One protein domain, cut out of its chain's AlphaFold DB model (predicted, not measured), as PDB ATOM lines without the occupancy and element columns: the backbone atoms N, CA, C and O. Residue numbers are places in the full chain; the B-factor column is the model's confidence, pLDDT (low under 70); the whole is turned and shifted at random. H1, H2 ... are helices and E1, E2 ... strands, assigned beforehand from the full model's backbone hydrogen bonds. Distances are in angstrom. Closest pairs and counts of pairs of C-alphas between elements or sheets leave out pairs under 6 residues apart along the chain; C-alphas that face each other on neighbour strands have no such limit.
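Overview. This is residues 7 to 199 of the 214 residues of the protein "Amine oxidase" of Oryza brachyantha (UniProt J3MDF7). With little regular structure, the model has a curled sheet, E7 E6 E8 E9, toward one end of its longest axis and a small sheet, E2 E4 E3, at the other end, both antiparallel, with long loops such as residues 10 to 32 and 37 to 59 running along the space between them. The helices lie off both sheets. Nine named strands and three named helices, mostly strand, hold 63 of 193 printed residues. It is loose, radius of gyration of the C-alphas 22.3 A, spans 69 by 48 by 34 A.

Along the chain. E1 is residues 7 to 9, from C-alpha (253.504, 208.452, 244.869); H1 is 33 to 36, E2 60 to 62, E3 79 to 81, E4 84 to 86, E5 97 to 99, E6 107 to 117, 30.3 A long, E7 127 to 134, E8 152 to 162, E9 168 to 173, H2 189 to 192, H3 195 to 198, ending at (239.455, 210.391, 253.207).

Arrangement. E1 and E5, antiparallel, have N 8 and O 97 within hydrogen-bond range, 3.3 A. The hairpin E6 and E7 has N 114 and O 130, 2.9 A.

Size, cuts and confidence. The printed part has no cut; the long link E1 to H1 lies within residues 7 to 38, under pLDDT 70.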
ATOM      1  N   SER A   7     254.686 208.067 245.636       40.72
ATOM      2  CA  SER A   7     253.504 208.452 244.869       40.72
ATOM      3  C   SER A   7     252.531 209.214 245.764       40.72
ATOM      4  O   SER A   7     252.305 208.815 246.908       40.72
ATOM      5  N   PHE A   8     251.965 210.303 245.242       50.84
ATOM      6  CA  PHE A   8     250.957 211.109 245.946       50.84
ATOM      7  C   PHE A   8     249.571 210.877 245.408       50.84
ATOM      8  O   PHE A   8     249.419 210.415 244.287       50.84
ATOM      9  N   LEU A   9     248.590 211.248 246.221       46.28
ATOM     10  CA  LEU A   9     247.199 211.424 245.856       46.28
ATOM     11  C   LEU A   9     246.726 212.749 246.448       46.28
ATOM     12  O   LEU A   9     246.828 212.923 247.656       46.28
ATOM     13  N   LEU A  10     246.220 213.653 245.611       43.88
ATOM     14  CA  LEU A  10     245.570 214.903 246.022       43.88
ATOM     15  C   LEU A  10     244.131 214.900 245.505       43.88
ATOM     16  O   LEU A  10     244.014 214.984 244.289       43.88
ATOM     17  N   PRO A  11     243.085 214.813 246.351       39.59
ATOM     18  CA  PRO A  11     241.699 215.069 245.983       39.59
ATOM     19  C   PRO A  11     241.436 216.579 245.826       39.59
ATOM     20  O   PRO A  11     241.642 217.352 246.765       39.59
ATOM     21  N   ILE A  12     240.955 217.004 244.654       38.91
ATOM     22  CA  ILE A  12     240.463 218.374 244.414       38.91
ATOM     23  C   ILE A  12     238.946 218.464 244.639       38.91
ATOM     24  O   ILE A  12     238.206 217.693 244.041       38.91
ATOM     25  N   ALA A  13     238.570 219.478 245.434       40.47
ATOM     26  CA  ALA A  13     237.321 220.251 245.527       40.47
ATOM     27  C   ALA A  13     235.954 219.563 245.728       40.47
ATOM     28  O   ALA A  13     235.419 218.885 244.865       40.47
ATOM     29  N   ARG A  14     235.284 219.979 246.811       39.09
ATOM     30  CA  ARG A  14     233.826 219.911 246.974       39.09
ATOM     31  C   ARG A  14     233.180 221.075 246.218       39.09
ATOM     32  O   ARG A  14     233.469 222.230 246.527       39.09
ATOM     33  N   ALA A  15     232.307 220.786 245.258       36.19
ATOM     34  CA  ALA A  15     231.438 221.797 244.665       36.19
ATOM     35  C   ALA A  15     230.196 221.953 245.557       36.19
ATOM     36  O   ALA A  15     229.422 221.018 245.719       36.19
ATOM     37  N   GLY A  16     230.030 223.121 246.177       36.16
ATOM     38  CA  GLY A  16     228.786 223.519 246.833       36.16
ATOM     39  C   GLY A  16     228.097 224.603 246.007       36.16
ATOM     40  O   GLY A  16     228.753 225.579 245.663       36.16
ATOM     41  N   GLN A  17     226.804 224.400 245.717       35.00
ATOM     42  CA  GLN A  17     225.852 225.304 245.047       35.00
ATOM     43  C   GLN A  17     226.301 225.914 243.705       35.00
ATOM     44  O   GLN A  17     227.101 226.843 243.641       35.00
ATOM     45  N   VAL A  18     225.690 225.447 242.609       39.09
ATOM     46  CA  VAL A  18     225.891 226.015 241.268       39.09
ATOM     47  C   VAL A  18     224.768 227.004 240.943       39.09
ATOM     48  O   VAL A  18     223.623 226.613 240.726       39.09
ATOM     49  N   GLY A  19     225.123 228.289 240.852       32.06
ATOM     50  CA  GLY A  19     224.472 229.223 239.933       32.06
ATOM     51  C   GLY A  19     224.876 228.851 238.504       32.06
ATOM     52  O   GLY A  19     226.053 228.634 238.232       32.06
ATOM     53  N   GLY A  20     223.880 228.668 237.638       31.11
ATOM     54  CA  GLY A  20     223.965 227.835 236.441       31.11
ATOM     55  C   GLY A  20     224.877 228.293 235.299       31.11
ATOM     56  O   GLY A  20     225.087 229.478 235.064       31.11
ATOM     57  N   GLY A  21     225.267 227.286 234.509       31.89
ATOM     58  CA  GLY A  21     225.523 227.400 233.075       31.89
ATOM     59  C   GLY A  21     226.972 227.202 232.648       31.89
ATOM     60  O   GLY A  21     227.703 228.170 232.574       31.89
ATOM     61  N   GLU A  22     227.343 225.973 232.270       28.36
ATOM     62  CA  GLU A  22     228.226 225.651 231.126       28.36
ATOM     63  C   GLU A  22     228.373 224.127 231.002       28.36
ATOM     64  O   GLU A  22     228.078 223.434 231.953       28.36
ATOM     65  N   ARG A  23     228.731 223.566 229.838       31.05
ATOM     66  CA  ARG A  23     228.650 222.117 229.514       31.05
ATOM     67  C   ARG A  23     230.003 221.403 229.636       31.05
ATOM     68  O   ARG A  23     230.988 221.939 229.155       31.05
ATOM     69  N   ALA A  24     230.049 220.153 230.109       29.28
ATOM     70  CA  ALA A  24     231.265 219.328 230.111       29.28
ATOM     71  C   ALA A  24     231.356 218.397 228.900       29.28
ATOM     72  O   ALA A  24     230.452 217.610 228.624       29.28
ATOM     73  N   PHE A  25     232.517 218.434 228.250       22.61
ATOM     74  CA  PHE A  25     233.050 217.347 227.439       22.61
ATOM     75  C   PHE A  25     234.316 216.833 228.125       22.61
ATOM     76  O   PHE A  25     235.260 217.593 228.341       22.61
ATOM     77  N   PHE A  26     234.360 215.539 228.433       30.08
ATOM     78  CA  PHE A  26     235.586 214.886 228.877       30.08
ATOM     79  C   PHE A  26     236.391 214.470 227.648       30.08
ATOM     80  O   PHE A  26     236.090 213.469 227.000       30.08
ATOM     81  N   SER A  27     237.442 215.224 227.337       24.48
ATOM     82  CA  SER A  27     238.617 214.626 226.707       24.48
ATOM     83  C   SER A  27     239.646 214.435 227.813       24.48
ATOM     84  O   SER A  27     239.837 215.334 228.627       24.48
ATOM     85  N   SER A  28     240.258 213.258 227.903       31.47
ATOM     86  CA  SER A  28     241.417 213.045 228.768       31.47
ATOM     87  C   SER A  28     242.673 213.394 227.970       31.47
ATOM     88  O   SER A  28     243.209 212.507 227.296       31.47
ATOM     89  N   PRO A  29     243.195 214.635 227.993       33.94
ATOM     90  CA  PRO A  29     244.556 214.822 227.559       33.94
ATOM     91  C   PRO A  29     245.444 214.224 228.649       33.94
ATOM     92  O   PRO A  29     245.274 214.475 229.843       33.94
ATOM     93  N   ARG A  30     246.425 213.419 228.250       35.53
ATOM     94  CA  ARG A  30     247.616 213.270 229.084       35.53
ATOM     95  C   ARG A  30     248.187 214.675 229.261       35.53
ATOM     96  O   ARG A  30     248.732 215.211 228.300       35.53
ATOM     97  N   VAL A  31     248.051 215.263 230.445       44.50
ATOM     98  CA  VAL A  31     248.753 216.505 230.781       44.50
ATOM     99  C   VAL A  31     250.243 216.181 230.782       44.50
ATOM    100  O   VAL A  31     250.709 215.350 231.565       44.50
ATOM    101  N   ARG A  32     250.989 216.756 229.836       42.53
ATOM    102  CA  ARG A  32     252.443 216.610 229.803       42.53
ATOM    103  C   ARG A  32     253.043 217.666 230.714       42.53
ATOM    104  O   ARG A  32     252.656 218.822 230.665       42.53
ATOM    105  N   VAL A  33     254.041 217.265 231.496       49.09
ATOM    106  CA  VAL A  33     254.793 218.149 232.406       49.09
ATOM    107  C   VAL A  33     255.334 219.399 231.689       49.09
ATOM    108  O   VAL A  33     255.446 220.450 232.308       49.09
ATOM    109  N   SER A  34     255.610 219.308 230.381       51.22
ATOM    110  CA  SER A  34     256.028 220.436 229.535       51.22
ATOM    111  C   SER A  34     255.025 221.584 229.482       51.22
ATOM    112  O   SER A  34     255.427 222.726 229.300       51.22
ATOM    113  N   ASP A  35     253.736 221.284 229.628       48.91
ATOM    114  CA  ASP A  35     252.663 222.246 229.400       48.91
ATOM    115  C   ASP A  35     252.373 223.062 230.674       48.91
ATOM    116  O   ASP A  35     251.695 224.079 230.607       48.91
ATOM    117  N   CYS A  36     252.927 222.655 231.822       56.06
ATOM    118  CA  CYS A  36     252.668 223.215 233.157       56.06
ATOM    119  C   CYS A  36     253.901 223.880 233.800       56.06
ATOM    120  O   CYS A  36     253.878 224.202 234.992       56.06
ATOM    121  N   TYR A  37     255.007 223.964 233.054       64.06
ATOM    122  CA  TYR A  37     256.320 224.365 233.555       64.06
ATOM    123  C   TYR A  37     256.542 225.869 233.404       64.06
ATOM    124  O   TYR A  37     256.501 226.403 232.297       64.06
ATOM    125  N   GLU A  38     256.857 226.534 234.512       69.44
ATOM    126  CA  GLU A  38     257.267 227.938 234.518       69.44
ATOM    127  C   GLU A  38     258.802 228.072 234.484       69.44
ATOM    128  O   GLU A  38     259.507 227.230 235.049       69.44
ATOM    129  N   PRO A  39     259.367 229.159 233.922       74.81
ATOM    130  CA  PRO A  39     260.813 229.423 233.949       74.81
ATOM    131  C   PRO A  39     261.430 229.463 235.356       74.81
ATOM    132  O   PRO A  39     262.634 229.263 235.510       74.81
ATOM    133  N   SER A  40     260.611 229.689 236.386       78.94
ATOM    134  CA  SER A  40     260.969 229.612 237.809       78.94
ATOM    135  C   SER A  40     261.171 228.176 238.322       78.94
ATOM    136  O   SER A  40     261.452 227.995 239.506       78.94
ATOM    137  N   ALA A  41     261.011 227.170 237.457       76.94
ATOM    138  CA  ALA A  41     260.950 225.746 237.772       76.94
ATOM    139  C   ALA A  41     259.746 225.328 238.634       76.94
ATOM    140  O   ALA A  41     259.698 224.195 239.112       76.94
ATOM    141  N   SER A  42     258.740 226.194 238.812       77.00
ATOM    142  CA  SER A  42     257.472 225.769 239.408       77.00
ATOM    143  C   SER A  42     256.650 224.960 238.409       77.00
ATOM    144  O   SER A  42     256.496 225.353 237.252       77.00
ATOM    145  N   LEU A  43     256.079 223.857 238.889       75.19
ATOM    146  CA  LEU A  43     255.085 223.070 238.173       75.19
ATOM    147  C   LEU A  43     253.703 223.404 238.735       75.19
ATOM    148  O   LEU A  43     253.425 223.083 239.891       75.19
ATOM    149  N   SER A  44     252.842 224.031 237.932       69.88
ATOM    150  CA  SER A  44     251.489 224.388 238.368       69.88
ATOM    151  C   SER A  44     250.431 223.560 237.650       69.88
ATOM    152  O   SER A  44     250.227 223.693 236.448       69.88
ATOM    153  N   ILE A  45     249.687 222.766 238.420       65.81
ATOM    154  CA  ILE A  45     248.448 222.094 237.980       65.81
ATOM    155  C   ILE A  45     247.227 223.020 238.231       65.81
ATOM    156  O   ILE A  45     246.084 222.595 238.330       65.81
ATOM    157  N   HIS A  46     247.478 224.324 238.383       53.25
ATOM    158  CA  HIS A  46     246.470 225.392 238.408       53.25
ATOM    159  C   HIS A  46     246.861 226.561 237.482       53.25
ATOM    160  O   HIS A  46     246.230 227.614 237.520       53.25
ATOM    161  N   GLY A  47     247.920 226.406 236.676       46.31
ATOM    162  CA  GLY A  47     248.293 227.370 235.642       46.31
ATOM    163  C   GLY A  47     247.304 227.334 234.476       46.31
ATOM    164  O   GLY A  47     246.531 226.383 234.345       46.31
ATOM    165  N   ALA A  48     247.353 228.347 233.605       42.84
ATOM    166  CA  ALA A  48     246.407 228.550 232.498       42.84
ATOM    167  C   ALA A  48     246.247 227.345 231.539       42.84
ATOM    168  O   ALA A  48     245.301 227.294 230.760       42.84
ATOM    169  N   SER A  49     247.157 226.374 231.592       42.09
ATOM    170  CA  SER A  49     247.215 225.191 230.733       42.09
ATOM    171  C   SER A  49     246.760 223.883 231.390       42.09
ATOM    172  O   SER A  49     246.616 222.885 230.684       42.09
ATOM    173  N   SER A  50     246.576 223.807 232.716       54.75
ATOM    174  CA  SER A  50     246.333 222.521 233.403       54.75
ATOM    175  C   SER A  50     245.543 222.647 234.695       54.75
ATOM    176  O   SER A  50     245.867 222.009 235.686       54.75
ATOM    177  N   GLN A  51     244.494 223.460 234.676       67.56
ATOM    178  CA  GLN A  51     243.521 223.553 235.756       67.56
ATOM    179  C   GLN A  51     242.388 222.535 235.548       67.56
ATOM    180  O   GLN A  51     241.901 222.355 234.431       67.56
ATOM    181  N   VAL A  52     241.921 221.906 236.630       73.06
ATOM    182  CA  VAL A  52     240.622 221.219 236.621       73.06
ATOM    183  C   VAL A  52     239.536 222.257 236.852       73.06
ATOM    184  O   VAL A  52     239.499 222.899 237.900       73.06
ATOM    185  N   SER A  53     238.662 222.408 235.865       79.12
ATOM    186  CA  SER A  53     237.447 223.210 235.963       79.12
ATOM    187  C   SER A  53     236.236 222.298 235.806       79.12
ATOM    188  O   SER A  53     236.237 221.405 234.953       79.12
ATOM    189  N   LEU A  54     235.225 222.501 236.649       75.56
ATOM    190  CA  LEU A  54     233.969 221.765 236.598       75.56
ATOM    191  C   LEU A  54     232.925 222.625 235.899       75.56
ATOM    192  O   LEU A  54     232.526 223.678 236.383       75.56
ATOM    193  N   ILE A  55     232.484 222.124 234.758       79.00
ATOM    194  CA  ILE A  55     231.353 222.609 233.978       79.00
ATOM    195  C   ILE A  55     230.495 221.374 233.667       79.00
ATOM    196  O   ILE A  55     230.972 220.249 233.784       79.00
ATOM    197  N   GLY A  56     229.227 221.516 233.319       83.12
ATOM    198  CA  GLY A  56     228.338 220.387 233.065       83.12
ATOM    199  C   GLY A  56     226.850 220.703 233.147       83.12
ATOM    200  O   GLY A  56     226.417 221.793 233.511       83.12
ATOM    201  N   LEU A  57     226.056 219.684 232.826       90.00
ATOM    202  CA  LEU A  57     224.664 219.644 233.257       90.00
ATOM    203  C   LEU A  57     224.613 219.092 234.679       90.00
ATOM    204  O   LEU A  57     225.367 218.181 235.017       90.00
ATOM    205  N   LEU A  58     223.716 219.648 235.485       88.88
ATOM    206  CA  LEU A  58     223.456 219.153 236.828       88.88
ATOM    207  C   LEU A  58     222.723 217.814 236.746       88.88
ATOM    208  O   LEU A  58     221.827 217.640 235.915       88.88
ATOM    209  N   GLU A  59     223.092 216.884 237.620       91.62
ATOM    210  CA  GLU A  59     222.257 215.723 237.897       91.62
ATOM    211  C   GLU A  59     221.015 216.186 238.663       91.62
ATOM    212  O   GLU A  59     221.113 216.984 239.600       91.62
ATOM    213  N   VAL A  60     219.845 215.726 238.220       94.00
ATOM    214  CA  VAL A  60     218.562 216.192 238.742       94.00
ATOM    215  C   VAL A  60     217.635 215.040 239.102       94.00
ATOM    216  O   VAL A  60     217.575 214.013 238.424       94.00
ATOM    217  N   LYS A  61     216.863 215.263 240.160       94.94
ATOM    218  CA  LYS A  61     215.764 214.431 240.634       94.94
ATOM    219  C   LYS A  61     214.447 215.132 240.307       94.94
ATOM    220  O   LYS A  61     214.232 216.286 240.679       94.94
ATOM    221  N   GLY A  62     213.550 214.414 239.634       96.12
ATOM    222  CA  GLY A  62     212.189 214.888 239.386       96.12
ATOM    223  C   GLY A  62     211.377 214.973 240.681       96.12
ATOM    224  O   GLY A  62     211.453 214.080 241.525       96.12
ATOM    225  N   THR A  63     210.577 216.025 240.829       96.06
ATOM    226  CA  THR A  63     209.666 216.220 241.964       96.06
ATOM    227  C   THR A  63     208.324 216.800 241.515       96.06
ATOM    228  O   THR A  63     208.201 217.345 240.423       96.06
ATOM    229  N   ALA A  64     207.300 216.701 242.360       96.88
ATOM    230  CA  ALA A  64     206.028 217.384 242.143       96.88
ATOM    231  C   ALA A  64     206.086 218.881 242.500       96.88
ATOM    232  O   ALA A  64     205.219 219.624 242.052       96.88
ATOM    233  N   TYR A  65     207.087 219.316 243.279       97.62
ATOM    234  CA  TYR A  65     207.179 220.703 243.733       97.62
ATOM    235  C   TYR A  65     207.364 221.679 242.573       97.62
ATOM    236  O   TYR A  65     208.164 221.437 241.668       97.62
ATOM    237  N   THR A  66     206.686 222.815 242.648       97.12
ATOM    238  CA  THR A  66     206.843 223.936 241.712       97.12
ATOM    239  C   THR A  66     207.394 225.185 242.399       97.12
ATOM    240  O   THR A  66     207.895 226.078 241.718       97.12
ATOM    241  N   HIS A  67     207.394 225.235 243.739       97.00
ATOM    242  CA  HIS A  67     207.953 226.345 244.514       97.00
ATOM    243  C   HIS A  67     208.752 225.875 245.739       97.00
ATOM    244  O   HIS A  67     208.445 224.851 246.349       97.00
ATOM    245  N   GLY A  68     209.764 226.651 246.145       93.62
ATOM    246  CA  GLY A  68     210.642 226.306 247.274       93.62
ATOM    247  C   GLY A  68     209.906 226.175 248.615       93.62
ATOM    248  O   GLY A  68     210.262 225.330 249.430       93.62
ATOM    249  N   ASP A  69     208.827 226.936 248.813       96.38
ATOM    250  CA  ASP A  69     208.010 226.878 250.034       96.38
ATOM    251  C   ASP A  69     207.269 225.543 250.209       96.38
ATOM    252  O   ASP A  69     206.802 225.240 251.309       96.38
ATOM    253  N   GLU A  70     207.140 224.741 249.152       97.06
ATOM    254  CA  GLU A  70     206.509 223.418 249.195       97.06
ATOM    255  C   GLU A  70     207.455 222.345 249.751       97.06
ATOM    256  O   GLU A  70     206.997 221.312 250.240       97.06
ATOM    257  N   VAL A  71     208.767 222.608 249.749       94.50
ATOM    258  CA  VAL A  71     209.789 221.697 250.269       94.50
ATOM    259  C   VAL A  71     209.777 221.753 251.799       94.50
ATOM    260  O   VAL A  71     210.230 222.717 252.413       94.50
ATOM    261  N   LYS A  72     209.208 220.725 252.440       93.56
ATOM    262  CA  LYS A  72     209.052 220.661 253.911       93.56
ATOM    263  C   LYS A  72     210.055 219.753 254.622       93.56
ATOM    264  O   LYS A  72     210.070 219.720 255.850       93.56
ATOM    265  N   GLN A  73     210.863 219.020 253.871       92.94
ATOM    266  CA  GLN A  73     211.832 218.056 254.383       92.94
ATOM    267  C   GLN A  73     213.140 218.152 253.598       92.94
ATOM    268  O   GLN A  73     213.195 218.807 252.559       92.94
ATOM    269  N   ASP A  74     214.183 217.493 254.096       91.94
ATOM    270  CA  ASP A  74     215.438 217.362 253.363       91.94
ATOM    271  C   ASP A  74     215.231 216.491 252.113       91.94
ATOM    272  O   ASP A  74     214.954 215.297 252.213       91.94
ATOM    273  N   GLU A  75     215.339 217.110 250.939       93.38
ATOM    274  CA  GLU A  75     215.248 216.446 249.635       93.38
ATOM    275  C   GLU A  75     216.620 216.100 249.046       93.38
ATOM    276  O   GLU A  75     216.704 215.626 247.910       93.38
ATOM    277  N   HIS A  76     217.682 216.302 249.831       90.31
ATOM    278  CA  HIS A  76     219.071 216.031 249.475       90.31
ATOM    279  C   HIS A  76     219.630 216.924 248.354       90.31
ATOM    280  O   HIS A  76     220.652 216.568 247.770       90.31
ATOM    281  N   ASP A  77     218.970 218.060 248.076       89.38
ATOM    282  CA  ASP A  77     219.509 219.311 247.518       89.38
ATOM    283  C   ASP A  77     218.393 220.386 247.437       89.38
ATOM    284  O   ASP A  77     217.368 220.316 248.119       89.38
ATOM    285  N   THR A  78     218.591 221.386 246.579       91.06
ATOM    286  CA  THR A  78     217.747 222.552 246.342       91.06
ATOM    287  C   THR A  78     216.870 222.360 245.100       91.06
ATOM    288  O   THR A  78     217.328 221.853 244.069       91.06
ATOM    289  N   LEU A  79     215.621 222.838 245.162       95.56
ATOM    290  CA  LEU A  79     214.762 223.026 243.988       95.56
ATOM    291  C   LEU A  79     215.334 224.158 243.119       95.56
ATOM    292  O   LEU A  79     215.355 225.312 243.541       95.56
ATOM    293  N   VAL A  80     215.806 223.832 241.915       94.75
ATOM    294  CA  VAL A  80     216.449 224.799 240.997       94.75
ATOM    295  C   VAL A  80     215.549 225.217 239.835       94.75
ATOM    296  O   VAL A  80     215.825 226.203 239.156       94.75
ATOM    297  N   SER A  81     214.480 224.463 239.592       96.12
ATOM    298  CA  SER A  81     213.427 224.770 238.626       96.12
ATOM    299  C   SER A  81     212.145 224.045 239.036       96.12
ATOM    300  O   SER A  81     212.187 223.168 239.904       96.12
ATOM    301  N   GLU A  82     211.017 224.373 238.403       97.19
ATOM    302  CA  GLU A  82     209.787 223.598 238.564       97.19
ATOM    303  C   GLU A  82     210.082 222.110 238.340       97.19
ATOM    304  O   GLU A  82     210.809 221.716 237.420       97.19
ATOM    305  N   ASN A  83     209.574 221.282 239.247       97.69
ATOM    306  CA  ASN A  83     209.705 219.833 239.218       97.69
ATOM    307  C   ASN A  83     211.146 219.297 239.262       97.69
ATOM    308  O   ASN A  83     211.348 218.105 239.025       97.69
ATOM    309  N   THR A  84     212.141 220.132 239.584       96.69
ATOM    310  CA  THR A  84     213.559 219.797 239.394       96.69
ATOM    311  C   THR A  84     214.396 220.143 240.621       96.69
ATOM    312  O   THR A  84     214.731 221.307 240.862       96.69
ATOM    313  N   ILE A  85     214.784 219.117 241.378       94.88
ATOM    314  CA  ILE A  85     215.751 219.223 242.479       94.88
ATOM    315  C   ILE A  85     217.116 218.770 241.964       94.88
ATOM    316  O   ILE A  85     217.212 217.832 241.175       94.88
ATOM    317  N   THR A  86     218.170 219.459 242.381       93.38
ATOM    318  CA  THR A  86     219.554 218.993 242.192       93.38
ATOM    319  C   THR A  86     219.858 217.820 243.129       93.38
ATOM    320  O   THR A  86     218.986 217.388 243.876       93.38
ATOM    321  N   VAL A  87     221.051 217.236 243.078       90.81
ATOM    322  CA  VAL A  87     221.453 216.208 244.049       90.81
ATOM    323  C   VAL A  87     222.825 216.569 244.588       90.81
ATOM    324  O   VAL A  87     223.760 216.738 243.798       90.81
ATOM    325  N   TYR A  88     222.963 216.642 245.915       90.00
ATOM    326  CA  TYR A  88     224.261 216.859 246.538       90.00
ATOM    327  C   TYR A  88     225.229 215.753 246.123       90.00
ATOM    328  O   TYR A  88     224.974 214.564 246.320       90.00
ATOM    329  N   HIS A  89     226.364 216.155 245.565       90.44
ATOM    330  CA  HIS A  89     227.434 215.250 245.185       90.44
ATOM    331  C   HIS A  89     228.786 215.942 245.334       90.44
ATOM    332  O   HIS A  89     228.902 217.166 245.259       90.44
ATOM    333  N   ASP A  90     229.816 215.133 245.532       87.19
ATOM    334  CA  ASP A  90     231.192 215.589 245.650       87.19
ATOM    335  C   ASP A  90     231.990 215.188 244.407       87.19
ATOM    336  O   ASP A  90     231.738 214.156 243.781       87.19
ATOM    337  N   HIS A  91     233.003 215.987 244.079       86.81
ATOM    338  CA  HIS A  91     233.997 215.654 243.066       86.81
ATOM    339  C   HIS A  91     235.308 215.345 243.785       86.81
ATOM    340  O   HIS A  91     235.773 216.121 244.608       86.81
ATOM    341  N   TYR A  92     235.911 214.192 243.503       83.94
ATOM    342  CA  TYR A  92     237.226 213.839 244.042       83.94
ATOM    343  C   TYR A  92     238.164 213.519 242.886       83.94
ATOM    344  O   TYR A  92     238.160 212.413 242.349       83.94
ATOM    345  N   ILE A  93     238.987 214.491 242.500       82.31
ATOM    346  CA  ILE A  93     240.005 214.291 241.463       82.31
ATOM    347  C   ILE A  93     241.318 213.966 242.125       82.31
ATOM    348  O   ILE A  93     241.774 214.768 242.916       82.31
ATOM    349  N   THR A  94     241.936 212.851 241.758       79.25
ATOM    350  CA  THR A  94     243.180 212.373 242.350       79.25
ATOM    351  C   THR A  94     244.348 212.429 241.366       79.25
ATOM    352  O   THR A  94     244.263 211.862 240.277       79.25
ATOM    353  N   TYR A  95     245.477 213.008 241.779       81.94
ATOM    354  CA  TYR A  95     246.728 212.973 241.009       81.94
ATOM    355  C   TYR A  95     247.706 211.954 241.553       81.94
ATOM    356  O   TYR A  95     248.082 212.073 242.710       81.94
ATOM    357  N   HIS A  96     248.192 211.055 240.695       83.69
ATOM    358  CA  HIS A  96     249.355 210.216 240.974       83.69
ATOM    359  C   HIS A  96     250.644 210.921 240.530       83.69
ATOM    360  O   HIS A  96     250.923 211.014 239.332       83.69
ATOM    361  N   MET A  97     251.450 211.385 241.484       85.06
ATOM    362  CA  MET A  97     252.722 212.073 241.210       85.06
ATOM    363  C   MET A  97     253.910 211.229 241.681       85.06
ATOM    364  O   MET A  97     254.098 211.089 242.883       85.06
ATOM    365  N   ASP A  98     254.701 210.686 240.749       86.81
ATOM    366  CA  ASP A  98     255.966 209.986 241.042       86.81
ATOM    367  C   ASP A  98     257.105 211.017 241.034       86.81
ATOM    368  O   ASP A  98     257.550 211.451 239.969       86.81
ATOM    369  N   LEU A  99     257.496 211.496 242.220       83.56
ATOM    370  CA  LEU A  99     258.472 212.580 242.368       83.56
ATOM    371  C   LEU A  99     259.888 212.027 242.565       83.56
ATOM    372  O   LEU A  99     260.182 211.451 243.611       83.56
ATOM    373  N   ASP A 100     260.764 212.287 241.591       90.06
ATOM    374  CA  ASP A 100     262.201 211.982 241.634       90.06
ATOM    375  C   ASP A 100     263.014 213.287 241.758       90.06
ATOM    376  O   ASP A 100     263.633 213.765 240.798       90.06
ATOM    377  N   VAL A 101     263.004 213.906 242.943       89.00
ATOM    378  CA  VAL A 101     263.727 215.166 243.183       89.00
ATOM    379  C   VAL A 101     265.226 214.903 243.142       89.00
ATOM    380  O   VAL A 101     265.804 214.344 244.075       89.00
ATOM    381  N   ASP A 102     265.863 215.317 242.046       89.19
ATOM    382  CA  ASP A 102     267.288 215.083 241.808       89.19
ATOM    383  C   ASP A 102     267.628 213.572 241.842       89.19
ATOM    384  O   ASP A 102     268.690 213.146 242.289       89.19
ATOM    385  N   GLY A 103     266.709 212.724 241.381       89.44
ATOM    386  CA  GLY A 103     266.828 211.264 241.402       89.44
ATOM    387  C   GLY A 103     265.889 210.599 242.408       89.44
ATOM    388  O   GLY A 103     265.131 211.258 243.098       89.44
ATOM    389  N   MET A 104     265.953 209.270 242.490       87.19
ATOM    390  CA  MET A 104     264.860 208.443 243.034       87.19
ATOM    391  C   MET A 104     264.819 208.256 244.561       87.19
ATOM    392  O   MET A 104     263.902 207.628 245.100       87.19
ATOM    393  N   ASN A 105     265.855 208.700 245.273       87.75
ATOM    394  CA  ASN A 105     265.984 208.476 246.715       87.75
ATOM    395  C   ASN A 105     265.552 209.735 247.469       87.75
ATOM    396  O   ASN A 105     266.395 210.512 247.920       87.75
ATOM    397  N   ASN A 106     264.238 209.925 247.584       86.81
ATOM    398  CA  ASN A 106     263.651 211.083 248.250       86.81
ATOM    399  C   ASN A 106     263.004 210.736 249.587       86.81
ATOM    400  O   ASN A 106     262.512 209.630 249.811       86.81
ATOM    401  N   SER A 107     262.952 211.742 250.449       86.62
ATOM    402  CA  SER A 107     262.182 211.726 251.683       86.62
ATOM    403  C   SER A 107     261.063 212.747 251.576       86.62
ATOM    404  O   SER A 107     261.268 213.857 251.091       86.62
ATOM    405  N   PHE A 108     259.879 212.361 252.036       87.94
ATOM    406  CA  PHE A 108     258.852 213.335 252.376       87.94
ATOM    407  C   PHE A 108     259.230 213.981 253.703       87.94
ATOM    408  O   PHE A 108     259.795 213.293 254.542       87.94
ATOM    409  N   VAL A 109     258.914 215.251 253.895       86.75
ATOM    410  CA  VAL A 109     259.021 215.970 255.161       86.75
ATOM    411  C   VAL A 109     257.709 216.713 255.354       86.75
ATOM    412  O   VAL A 109     257.320 217.529 254.514       86.75
ATOM    413  N   LYS A 110     257.013 216.400 256.450       86.06
ATOM    414  CA  LYS A 110     255.845 217.154 256.896       86.06
ATOM    415  C   LYS A 110     256.291 218.146 257.958       86.06
ATOM    416  O   LYS A 110     256.691 217.731 259.047       86.06
ATOM    417  N   SER A 111     256.196 219.426 257.639       86.19
ATOM    418  CA  SER A 111     256.673 220.523 258.475       86.19
ATOM    419  C   SER A 111     255.488 221.281 259.049       86.19
ATOM    420  O   SER A 111     254.794 221.994 258.334       86.19
ATOM    421  N   THR A 112     255.219 221.102 260.340       86.00
ATOM    422  CA  THR A 112     254.052 221.700 261.000       86.00
ATOM    423  C   THR A 112     254.441 222.953 261.773       86.00
ATOM    424  O   THR A 112     255.298 222.902 262.660       86.00
ATOM    425  N   VAL A 113     253.775 224.069 261.478       87.12
ATOM    426  CA  VAL A 113     253.971 225.348 262.165       87.12
ATOM    427  C   VAL A 113     253.262 225.312 263.516       87.12
ATOM    428  O   VAL A 113     252.055 225.093 263.596       87.12
ATOM    429  N   THR A 114     254.014 225.528 264.595       86.56
ATOM    430  CA  THR A 114     253.507 225.472 265.974       86.56
ATOM    431  C   THR A 114     253.902 226.725 266.741       86.56
ATOM    432  O   THR A 114     255.068 227.117 266.733       86.56
ATOM    433  N   ALA A 115     252.945 227.345 267.433       89.75
ATOM    434  CA  ALA A 115     253.221 228.468 268.322       89.75
ATOM    435  C   ALA A 115     253.928 227.987 269.599       89.75
ATOM    436  O   ALA A 115     253.458 227.072 270.274       89.75
ATOM    437  N   ILE A 116     255.034 228.636 269.952       89.38
ATOM    438  CA  ILE A 116     255.743 228.465 271.217       89.38
ATOM    439  C   ILE A 116     255.483 229.693 272.078       89.38
ATOM    440  O   ILE A 116     255.668 230.833 271.643       89.38
ATOM    441  N   ARG A 117     255.056 229.450 273.320       90.12
ATOM    442  CA  ARG A 117     255.000 230.485 274.348       90.12
ATOM    443  C   ARG A 117     256.413 230.747 274.839       90.12
ATOM    444  O   ARG A 117     257.099 229.817 275.243       90.12
ATOM    445  N   ASP A 118     256.809 232.006 274.816       85.94
ATOM    446  CA  ASP A 118     258.101 232.406 275.341       85.94
ATOM    447  C   ASP A 118     257.911 232.858 276.791       85.94
ATOM    448  O   ASP A 118     257.319 233.911 277.043       85.94
ATOM    449  N   ILE A 119     258.269 231.982 277.731       81.00
ATOM    450  CA  ILE A 119     258.041 232.179 279.171       81.00
ATOM    451  C   ILE A 119     259.255 232.775 279.892       81.00
ATOM    452  O   ILE A 119     259.072 233.342 280.964       81.00
ATOM    453  N   ASP A 120     260.440 232.730 279.271       76.75
ATOM    454  CA  ASP A 120     261.727 233.067 279.901       76.75
ATOM    455  C   ASP A 120     262.518 234.149 279.133       76.75
ATOM    456  O   ASP A 120     263.721 234.308 279.341       76.75
ATOM    457  N   CYS A 121     261.883 234.900 278.221       67.56
ATOM    458  CA  CYS A 121     262.576 235.946 277.462       67.56
ATOM    459  C   CYS A 121     262.534 237.329 278.124       67.56
ATOM    460  O   CYS A 121     261.503 237.790 278.609       67.56
ATOM    461  N   ASP A 122     263.645 238.055 277.993       77.88
ATOM    462  CA  ASP A 122     263.797 239.474 278.354       77.88
ATOM    463  C   ASP A 122     263.145 240.434 277.330       77.88
ATOM    464  O   ASP A 122     263.483 241.615 277.236       77.88
ATOM    465  N   THR A 123     262.215 239.940 276.504       82.25
ATOM    466  CA  THR A 123     261.579 240.728 275.438       82.25
ATOM    467  C   THR A 123     260.084 240.906 275.676       82.25
ATOM    468  O   THR A 123     259.421 240.083 276.297       82.25
ATOM    469  N   LEU A 124     259.500 241.967 275.106       88.44
ATOM    470  CA  LEU A 124     258.045 242.178 275.151       88.44
ATOM    471  C   LEU A 124     257.252 241.132 274.342       88.44
ATOM    472  O   LEU A 124     256.025 241.050 274.467       88.44
ATOM    473  N   ARG A 125     257.916 240.348 273.480       89.56
ATOM    474  CA  ARG A 125     257.272 239.322 272.657       89.56
ATOM    475  C   ARG A 125     256.958 238.110 273.526       89.56
ATOM    476  O   ARG A 125     257.847 237.504 274.092       89.56
ATOM    477  N   ARG A 126     255.687 237.705 273.568       88.62
ATOM    478  CA  ARG A 126     255.234 236.606 274.440       88.62
ATOM    479  C   ARG A 126     255.138 235.236 273.750       88.62
ATOM    480  O   ARG A 126     254.751 234.248 274.374       88.62
ATOM    481  N   SER A 127     255.376 235.176 272.442       91.25
ATOM    482  CA  SER A 127     255.363 233.938 271.656       91.25
ATOM    483  C   SER A 127     256.002 234.131 270.283       91.25
ATOM    484  O   SER A 127     256.010 235.238 269.741       91.25
ATOM    485  N   TYR A 128     256.462 233.032 269.698       89.62
ATOM    486  CA  TYR A 128     256.898 232.917 268.304       89.62
ATOM    487  C   TYR A 128     256.397 231.586 267.727       89.62
ATOM    488  O   TYR A 128     255.710 230.840 268.421       89.62
ATOM    489  N   TRP A 129     256.685 231.281 266.464       89.19
ATOM    490  CA  TRP A 129     256.371 229.977 265.880       89.19
ATOM    491  C   TRP A 129     257.649 229.231 265.506       89.19
ATOM    492  O   TRP A 129     258.661 229.843 265.171       89.19
ATOM    493  N   THR A 130     257.591 227.905 265.572       86.81
ATOM    494  CA  THR A 130     258.636 227.001 265.085       86.81
ATOM    495  C   THR A 130     258.040 225.979 264.125       86.81
ATOM    496  O   THR A 130     256.819 225.831 264.039       86.81
ATOM    497  N   VAL A 131     258.908 225.248 263.435       85.38
ATOM    498  CA  VAL A 131     258.543 224.129 262.570       85.38
ATOM    499  C   VAL A 131     258.919 222.827 263.260       85.38
ATOM    500  O   VAL A 131     260.055 222.651 263.700       85.38
ATOM    501  N   ARG A 132     257.968 221.895 263.341       73.38
ATOM    502  CA  ARG A 132     258.232 220.510 263.738       73.38
ATOM    503  C   ARG A 132     258.177 219.617 262.510       73.38
ATOM    504  O   ARG A 132     257.125 219.505 261.884       73.38
ATOM    505  N   GLU A 133     259.288 218.959 262.210       76.25
ATOM    506  CA  GLU A 133     259.384 218.012 261.103       76.25
ATOM    507  C   GLU A 133     259.023 216.599 261.568       76.25
ATOM    508  O   GLU A 133     259.488 216.124 262.607       76.25
ATOM    509  N   VAL A 134     258.184 215.912 260.798       63.44
ATOM    510  CA  VAL A 134     257.887 214.488 260.978       63.44
ATOM    511  C   VAL A 134     257.998 213.816 259.622       63.44
ATOM    512  O   VAL A 134     257.261 214.186 258.710       63.44
ATOM    513  N   ALA A 135     258.866 212.811 259.492       60.72
ATOM    514  CA  ALA A 135     258.742 211.837 258.412       60.72
ATOM    515  C   ALA A 135     259.664 210.630 258.566       60.72
ATOM    516  O   ALA A 135     260.859 210.747 258.308       60.72
ATOM    517  N   GLU A 136     259.100 209.445 258.824       63.03
ATOM    518  CA  GLU A 136     259.822 208.193 258.549       63.03
ATOM    519  C   GLU A 136     258.936 207.071 257.967       63.03
ATOM    520  O   GLU A 136     259.458 206.245 257.215       63.03
ATOM    521  N   ARG A 137     257.606 207.047 258.200       71.31
ATOM    522  CA  ARG A 137     256.704 205.963 257.734       71.31
ATOM    523  C   ARG A 137     255.566 206.439 256.824       71.31
ATOM    524  O   ARG A 137     255.234 207.618 256.782       71.31
ATOM    525  N   GLU A 138     254.933 205.503 256.114       76.44
ATOM    526  CA  GLU A 138     253.739 205.767 255.285       76.44
ATOM    527  C   GLU A 138     252.573 206.349 256.086       76.44
ATOM    528  O   GLU A 138     251.872 207.237 255.609       76.44
ATOM    529  N   ALA A 139     252.383 205.881 257.324       79.88
ATOM    530  CA  ALA A 139     251.343 206.390 258.214       79.88
ATOM    531  C   ALA A 139     251.492 207.901 258.469       79.88
ATOM    532  O   ALA A 139     250.494 208.615 258.489       79.88
ATOM    533  N   ASP A 140     252.732 208.395 258.569       78.12
ATOM    534  CA  ASP A 140     253.034 209.823 258.746       78.12
ATOM    535  C   ASP A 140     252.776 210.639 257.469       78.12
ATOM    536  O   ASP A 140     252.645 211.864 257.518       78.12
ATOM    537  N   GLY A 141     252.702 209.947 256.330       79.19
ATOM    538  CA  GLY A 141     252.416 210.489 255.012       79.19
ATOM    539  C   GLY A 141     250.932 210.687 254.706       79.19
ATOM    540  O   GLY A 141     250.592 211.216 253.652       79.19
ATOM    541  N   LYS A 142     250.032 210.283 255.604       83.88
ATOM    542  CA  LYS A 142     248.608 210.606 255.493       83.88
ATOM    543  C   LYS A 142     248.379 211.978 256.122       83.88
ATOM    544  O   LYS A 142     248.564 212.136 257.328       83.88
ATOM    545  N   VAL A 143     248.015 212.974 255.314       81.62
ATOM    546  CA  VAL A 143     247.858 214.363 255.773       81.62
ATOM    547  C   VAL A 143     246.427 214.841 255.596       81.62
ATOM    548  O   VAL A 143     245.851 214.718 254.514       81.62
ATOM    549  N   ASP A 144     245.901 215.426 256.671       82.44
ATOM    550  CA  ASP A 144     244.658 216.183 256.689       82.44
ATOM    551  C   ASP A 144     244.988 217.676 256.555       82.44
ATOM    552  O   ASP A 144     245.605 218.260 257.444       82.44
ATOM    553  N   LEU A 145     244.600 218.289 255.437       78.62
ATOM    554  CA  LEU A 145     244.890 219.700 255.124       78.62
ATOM    555  C   LEU A 145     243.758 220.663 255.526       78.62
ATOM    556  O   LEU A 145     243.706 221.798 255.060       78.62
ATOM    557  N   GLY A 146     242.820 220.203 256.358       68.69
ATOM    558  CA  GLY A 146     241.635 220.972 256.736       68.69
ATOM    559  C   GLY A 146     241.961 222.296 257.436       68.69
ATOM    560  O   GLY A 146     242.955 222.411 258.149       68.69
ATOM    561  N   ALA A 147     241.069 223.280 257.286       62.09
ATOM    562  CA  ALA A 147     241.231 224.645 257.802       62.09
ATOM    563  C   ALA A 147     241.401 224.756 259.334       62.09
ATOM    564  O   ALA A 147     241.811 225.799 259.831       62.09
ATOM    565  N   SER A 148     241.073 223.702 260.087       62.97
ATOM    566  CA  SER A 148     241.217 223.638 261.547       62.97
ATOM    567  C   SER A 148     242.569 223.088 262.021       62.97
ATOM    568  O   SER A 148     242.861 223.153 263.216       62.97
ATOM    569  N   GLY A 149     243.385 222.530 261.121       69.56
ATOM    570  CA  GLY A 149     244.713 222.011 261.442       69.56
ATOM    571  C   GLY A 149     245.789 223.105 261.474       69.56
ATOM    572  O   GLY A 149     245.614 224.171 260.884       69.56
ATOM    573  N   PRO A 150     246.929 222.866 262.147       72.81
ATOM    574  CA  PRO A 150     248.067 223.776 262.074       72.81
ATOM    575  C   PRO A 150     248.594 223.875 260.630       72.81
ATOM    576  O   PRO A 150     248.626 222.856 259.924       72.81
ATOM    577  N   PRO A 151     249.062 225.062 260.190       82.69
ATOM    578  CA  PRO A 151     249.678 225.218 258.878       82.69
ATOM    579  C   PRO A 151     250.789 224.186 258.686       82.69
ATOM    580  O   PRO A 151     251.621 223.981 259.576       82.69
ATOM    581  N   THR A 152     250.762 223.498 257.549       85.12
ATOM    582  CA  THR A 152     251.648 222.368 257.285       85.12
ATOM    583  C   THR A 152     252.240 222.475 255.890       85.12
ATOM    584  O   THR A 152     251.507 222.461 254.902       85.12
ATOM    585  N   ASP A 153     253.566 222.515 255.824       87.19
ATOM    586  CA  ASP A 153     254.311 222.425 254.577       87.19
ATOM    587  C   ASP A 153     254.576 220.958 254.220       87.19
ATOM    588  O   ASP A 153     254.874 220.114 255.074       87.19
ATOM    589  N   LEU A 154     254.466 220.664 252.926       87.31
ATOM    590  CA  LEU A 154     254.611 219.335 252.344       87.31
ATOM    591  C   LEU A 154     255.822 219.340 251.413       87.31
ATOM    592  O   LEU A 154     255.735 219.858 250.299       87.31
ATOM    593  N   VAL A 155     256.954 218.790 251.850       87.81
ATOM    594  CA  VAL A 155     258.222 218.943 251.121       87.81
ATOM    595  C   VAL A 155     258.810 217.592 250.733       87.81
ATOM    596  O   VAL A 155     258.865 216.663 251.534       87.81
ATOM    597  N   PHE A 156     259.282 217.486 249.494       87.88
ATOM    598  CA  PHE A 156     260.087 216.375 248.994       87.88
ATOM    599  C   PHE A 156     261.533 216.790 248.932       87.88
ATOM    600  O   PHE A 156     261.858 217.719 248.203       87.88
ATOM    601  N   VAL A 157     262.397 216.085 249.652       88.94
ATOM    602  CA  VAL A 157     263.826 216.393 249.708       88.94
ATOM    603  C   VAL A 157     264.672 215.217 249.243       88.94
ATOM    604  O   VAL A 157     264.300 214.050 249.404       88.94
ATOM    605  N   LYS A 158     265.850 215.512 248.700       89.88
ATOM    606  CA  LYS A 158     266.913 214.521 248.512       89.88
ATOM    607  C   LYS A 158     267.915 214.643 249.647       89.88
ATOM    608  O   LYS A 158     268.728 215.559 249.649       89.88
ATOM    609  N   LEU A 159     267.879 213.681 250.566       85.38
ATOM    610  CA  LEU A 159     268.804 213.648 251.693       85.38
ATOM    611  C   LEU A 159     270.256 213.504 251.227       85.38
ATOM    612  O   LEU A 159     270.570 212.689 250.355       85.38
ATOM    613  N   GLY A 160     271.147 214.272 251.852       86.12
ATOM    614  CA  GLY A 160     272.578 214.251 251.573       86.12
ATOM    615  C   GLY A 160     272.979 215.050 250.333       86.12
ATOM    616  O   GLY A 160     274.173 215.118 250.035       86.12
ATOM    617  N   LYS A 161     272.029 215.683 249.629       91.50
ATOM    618  CA  LYS A 161     272.341 216.643 248.569       91.50
ATOM    619  C   LYS A 161     271.931 218.033 249.018       91.50
ATOM    620  O   LYS A 161     270.757 218.378 249.061       91.50
ATOM    621  N   LYS A 162     272.944 218.851 249.288       92.88
ATOM    622  CA  LYS A 162     272.768 220.163 249.897       92.88
ATOM    623  C   LYS A 162     273.012 221.294 248.912       92.88
ATOM    624  O   LYS A 162     273.872 221.217 248.036       92.88
ATOM    625  N   THR A 163     272.258 222.367 249.095       92.81
ATOM    626  CA  THR A 163     272.543 223.681 248.517       92.81
ATOM    627  C   THR A 163     273.858 224.234 249.072       92.81
ATOM    628  O   THR A 163     274.374 223.756 250.084       92.81
ATOM    629  N   ARG A 164     274.373 225.316 248.469       96.75
ATOM    630  CA  ARG A 164     275.543 226.045 248.994       96.75
ATOM    631  C   ARG A 164     275.373 226.474 250.461       96.75
ATOM    632  O   ARG A 164     276.361 226.557 251.179       96.75
ATOM    633  N   MET A 165     274.137 226.723 250.893       96.06
ATOM    634  CA  MET A 165     273.808 227.147 252.259       96.06
ATOM    635  C   MET A 165     273.595 225.978 253.230       96.06
ATOM    636  O   MET A 165     273.322 226.209 254.401       96.06
ATOM    637  N   GLY A 166     273.715 224.727 252.772       93.62
ATOM    638  CA  GLY A 166     273.617 223.538 253.625       93.62
ATOM    639  C   GLY A 166     272.211 222.947 253.787       93.62
ATOM    640  O   GLY A 166     272.081 221.913 254.443       93.62
ATOM    641  N   ASN A 167     271.187 223.540 253.166       90.31
ATOM    642  CA  ASN A 167     269.822 222.996 253.148       90.31
ATOM    643  C   ASN A 167     269.713 221.844 252.146       90.31
ATOM    644  O   ASN A 167     270.317 221.934 251.074       90.31
ATOM    645  N   GLU A 168     268.929 220.811 252.456       90.69
ATOM    646  CA  GLU A 168     268.618 219.745 251.496       90.69
ATOM    647  C   GLU A 168     267.884 220.319 250.275       90.69
ATOM    648  O   GLU A 168     267.052 221.222 250.400       90.69
ATOM    649  N   VAL A 169     268.201 219.819 249.081       91.31
ATOM    650  CA  VAL A 169     267.472 220.203 247.864       91.31
ATOM    651  C   VAL A 169     266.083 219.572 247.871       91.31
ATOM    652  O   VAL A 169     265.936 218.406 248.248       91.31
ATOM    653  N   GLY A 170     265.068 220.321 247.437       90.06
ATOM    654  CA  GLY A 170     263.691 219.857 247.521       90.06
ATOM    655  C   GLY A 170     262.684 220.621 246.668       90.06
ATOM    656  O   GLY A 170     262.994 221.676 246.122       90.06
ATOM    657  N   TYR A 171     261.472 220.073 246.597       89.81
ATOM    658  CA  TYR A 171     260.269 220.720 246.070       89.81
ATOM    659  C   TYR A 171     259.178 220.728 247.136       89.81
ATOM    660  O   TYR A 171     258.983 219.733 247.832       89.81
ATOM    661  N   GLN A 172     258.441 221.831 247.232       89.19
ATOM    662  CA  GLN A 172     257.262 221.940 248.084       89.19
ATOM    663  C   GLN A 172     255.994 221.744 247.254       89.19
ATOM    664  O   GLN A 172     255.848 222.327 246.180       89.19
ATOM    665  N   ILE A 173     255.062 220.951 247.774       85.44
ATOM    666  CA  ILE A 173     253.698 220.871 247.262       85.44
ATOM    667  C   ILE A 173     252.884 221.952 247.965       85.44
ATOM    668  O   ILE A 173     252.784 221.963 249.191       85.44
ATOM    669  N   VAL A 174     252.286 222.838 247.173       85.12
ATOM    670  CA  VAL A 174     251.360 223.868 247.649       85.12
ATOM    671  C   VAL A 174     249.957 223.492 247.167       85.12
ATOM    672  O   VAL A 174     249.665 223.632 245.977       85.12
ATOM    673  N   PRO A 175     249.097 222.955 248.048       78.12
ATOM    674  CA  PRO A 175     247.719 222.630 247.702       78.12
ATOM    675  C   PRO A 175     246.922 223.894 247.358       78.12
ATOM    676  O   PRO A 175     247.154 224.958 247.932       78.12
ATOM    677  N   ALA A 176     245.945 223.778 246.455       72.12
ATOM    678  CA  ALA A 176     244.968 224.846 246.254       72.12
ATOM    679  C   ALA A 176     244.055 225.006 247.479       72.12
ATOM    680  O   ALA A 176     243.920 224.103 248.301       72.12
ATOM    681  N   SER A 177     243.391 226.158 247.578       61.00
ATOM    682  CA  SER A 177     242.566 226.550 248.726       61.00
ATOM    683  C   SER A 177     241.360 225.639 249.011       61.00
ATOM    684  O   SER A 177     240.819 225.692 250.112       61.00
ATOM    685  N   ALA A 178     240.946 224.784 248.069       63.84
ATOM    686  CA  ALA A 178     239.788 223.897 248.196       63.84
ATOM    687  C   ALA A 178     240.189 222.410 248.246       63.84
ATOM    688  O   ALA A 178     239.906 221.642 247.323       63.84
ATOM    689  N   THR A 179     240.847 221.984 249.330       70.19
ATOM    690  CA  THR A 179     241.092 220.553 249.574       70.19
ATOM    691  C   THR A 179     239.944 219.946 250.386       70.19
ATOM    692  O   THR A 179     239.603 220.436 251.463       70.19
ATOM    693  N   ALA A 180     239.314 218.893 249.864       75.69
ATOM    694  CA  ALA A 180     238.174 218.229 250.496       75.69
ATOM    695  C   ALA A 180     238.537 216.797 250.908       75.69
ATOM    696  O   ALA A 180     239.321 216.129 250.237       75.69
ATOM    697  N   ALA A 181     237.940 216.332 252.002       85.44
ATOM    698  CA  ALA A 181     237.940 214.930 252.403       85.44
ATOM    699  C   ALA A 181     236.494 214.423 252.430       85.44
ATOM    700  O   ALA A 181     235.566 215.205 252.650       85.44
ATOM    701  N   SER A 182     236.307 213.127 252.197       88.88
ATOM    702  CA  SER A 182     234.981 212.515 252.210       88.88
ATOM    703  C   SER A 182     234.295 212.612 253.565       88.88
ATOM    704  O   SER A 182     234.883 212.293 254.602       88.88
ATOM    705  N   VAL A 183     233.028 213.019 253.511       90.12
ATOM    706  CA  VAL A 183     232.125 213.155 254.659       90.12
ATOM    707  C   VAL A 183     231.286 211.899 254.909       90.12
ATOM    708  O   VAL A 183     230.574 211.848 255.903       90.12
ATOM    709  N   LEU A 184     231.360 210.892 254.030       93.06
ATOM    710  CA  LEU A 184     230.641 209.627 254.208       93.06
ATOM    711  C   LEU A 184     231.202 208.831 255.388       93.06
ATOM    712  O   LEU A 184     232.412 208.841 255.610       93.06
ATOM    713  N   ASP A 185     230.356 208.080 256.090       95.19
ATOM    714  CA  ASP A 185     230.791 207.157 257.144       95.19
ATOM    715  C   ASP A 185     231.724 206.060 256.609       95.19
ATOM    716  O   ASP A 185     231.629 205.636 255.455       95.19
ATOM    717  N   ASP A 186     232.647 205.595 257.452       93.50
ATOM    718  CA  ASP A 186     233.709 204.663 257.045       93.50
ATOM    719  C   ASP A 186     233.184 203.268 256.655       93.50
ATOM    720  O   ASP A 186     233.819 202.566 255.863       93.50
ATOM    721  N   ASP A 187     232.031 202.856 257.185       95.94
ATOM    722  CA  ASP A 187     231.392 201.575 256.876       95.94
ATOM    723  C   ASP A 187     230.507 201.619 255.616       95.94
ATOM    724  O   ASP A 187     230.138 200.566 255.083       95.94
ATOM    725  N   ASN A 188     230.245 202.816 255.080       96.81
ATOM    726  CA  ASN A 188     229.440 203.026 253.887       96.81
ATOM    727  C   ASN A 188     230.096 202.378 252.649       96.81
ATOM    728  O   ASN A 188     231.303 202.493 252.422       96.81
ATOM    729  N   PHE A 189     229.315 201.678 251.819       96.50
ATOM    730  CA  PHE A 189     229.849 200.888 250.701       96.50
ATOM    731  C   PHE A 189     230.652 201.725 249.687       96.50
ATOM    732  O   PHE A 189     231.783 201.332 249.387       96.50
ATOM    733  N   PRO A 190     230.138 202.862 249.168       93.94
ATOM    734  CA  PRO A 190     230.933 203.838 248.431       93.94
ATOM    735  C   PRO A 190     232.243 204.204 249.126       93.94
ATOM    736  O   PRO A 190     233.297 204.088 248.513       93.94
ATOM    737  N   GLN A 191     232.204 204.539 250.418       94.31
ATOM    738  CA  GLN A 191     233.393 204.971 251.148       94.31
ATOM    739  C   GLN A 191     234.457 203.870 251.256       94.31
ATOM    740  O   GLN A 191     235.649 204.133 251.086       94.31
ATOM    741  N   ARG A 192     234.044 202.618 251.470       93.50
ATOM    742  CA  ARG A 192     234.944 201.454 251.475       93.50
ATOM    743  C   ARG A 192     235.593 201.194 250.113       93.50
ATOM    744  O   ARG A 192     236.649 200.574 250.060       93.50
ATOM    745  N   ARG A 193     234.960 201.651 249.029       93.12
ATOM    746  CA  ARG A 193     235.442 201.550 247.642       93.12
ATOM    747  C   ARG A 193     236.197 202.787 247.153       93.12
ATOM    748  O   ARG A 193     236.601 202.779 245.997       93.12
ATOM    749  N   THR A 194     236.277 203.837 247.971       90.31
ATOM    750  CA  THR A 194     236.953 205.106 247.666       90.31
ATOM    751  C   THR A 194     237.690 205.615 248.902       90.31
ATOM    752  O   THR A 194     237.581 206.781 249.300       90.31
ATOM    753  N   THR A 195     238.421 204.722 249.576       89.25
ATOM    754  CA  THR A 195     239.114 205.046 250.839       89.25
ATOM    755  C   THR A 195     240.151 206.152 250.660       89.25
ATOM    756  O   THR A 195     240.452 206.893 251.598       89.25
ATOM    757  N   TYR A 196     240.646 206.329 249.434       85.50
ATOM    758  CA  TYR A 196     241.578 207.391 249.093       85.50
ATOM    759  C   TYR A 196     241.003 208.803 249.273       85.50
ATOM    760  O   TYR A 196     241.765 209.716 249.583       85.50
ATOM    761  N   CYS A 197     239.680 208.987 249.180       88.06
ATOM    762  CA  CYS A 197     239.027 210.291 249.347       88.06
ATOM    763  C   CYS A 197     239.023 210.803 250.799       88.06
ATOM    764  O   CYS A 197     238.622 211.937 251.045       88.06
ATOM    765  N   LYS A 198     239.439 209.996 251.784       87.94
ATOM    766  CA  LYS A 198     239.455 210.391 253.207       87.94
ATOM    767  C   LYS A 198     240.661 211.232 253.606       87.94
ATOM    768  O   LYS A 198     240.636 211.829 254.676       87.94
ATOM    769  N   LYS A 199     241.720 211.242 252.794       85.00
ATOM    770  CA  LYS A 199     242.968 211.960 253.079       85.00
ATOM    771  C   LYS A 199     243.365 212.802 251.881       85.00
ATOM    772  O   LYS A 199     243.388 212.304 250.761       85.00
TER     773      LYS A 199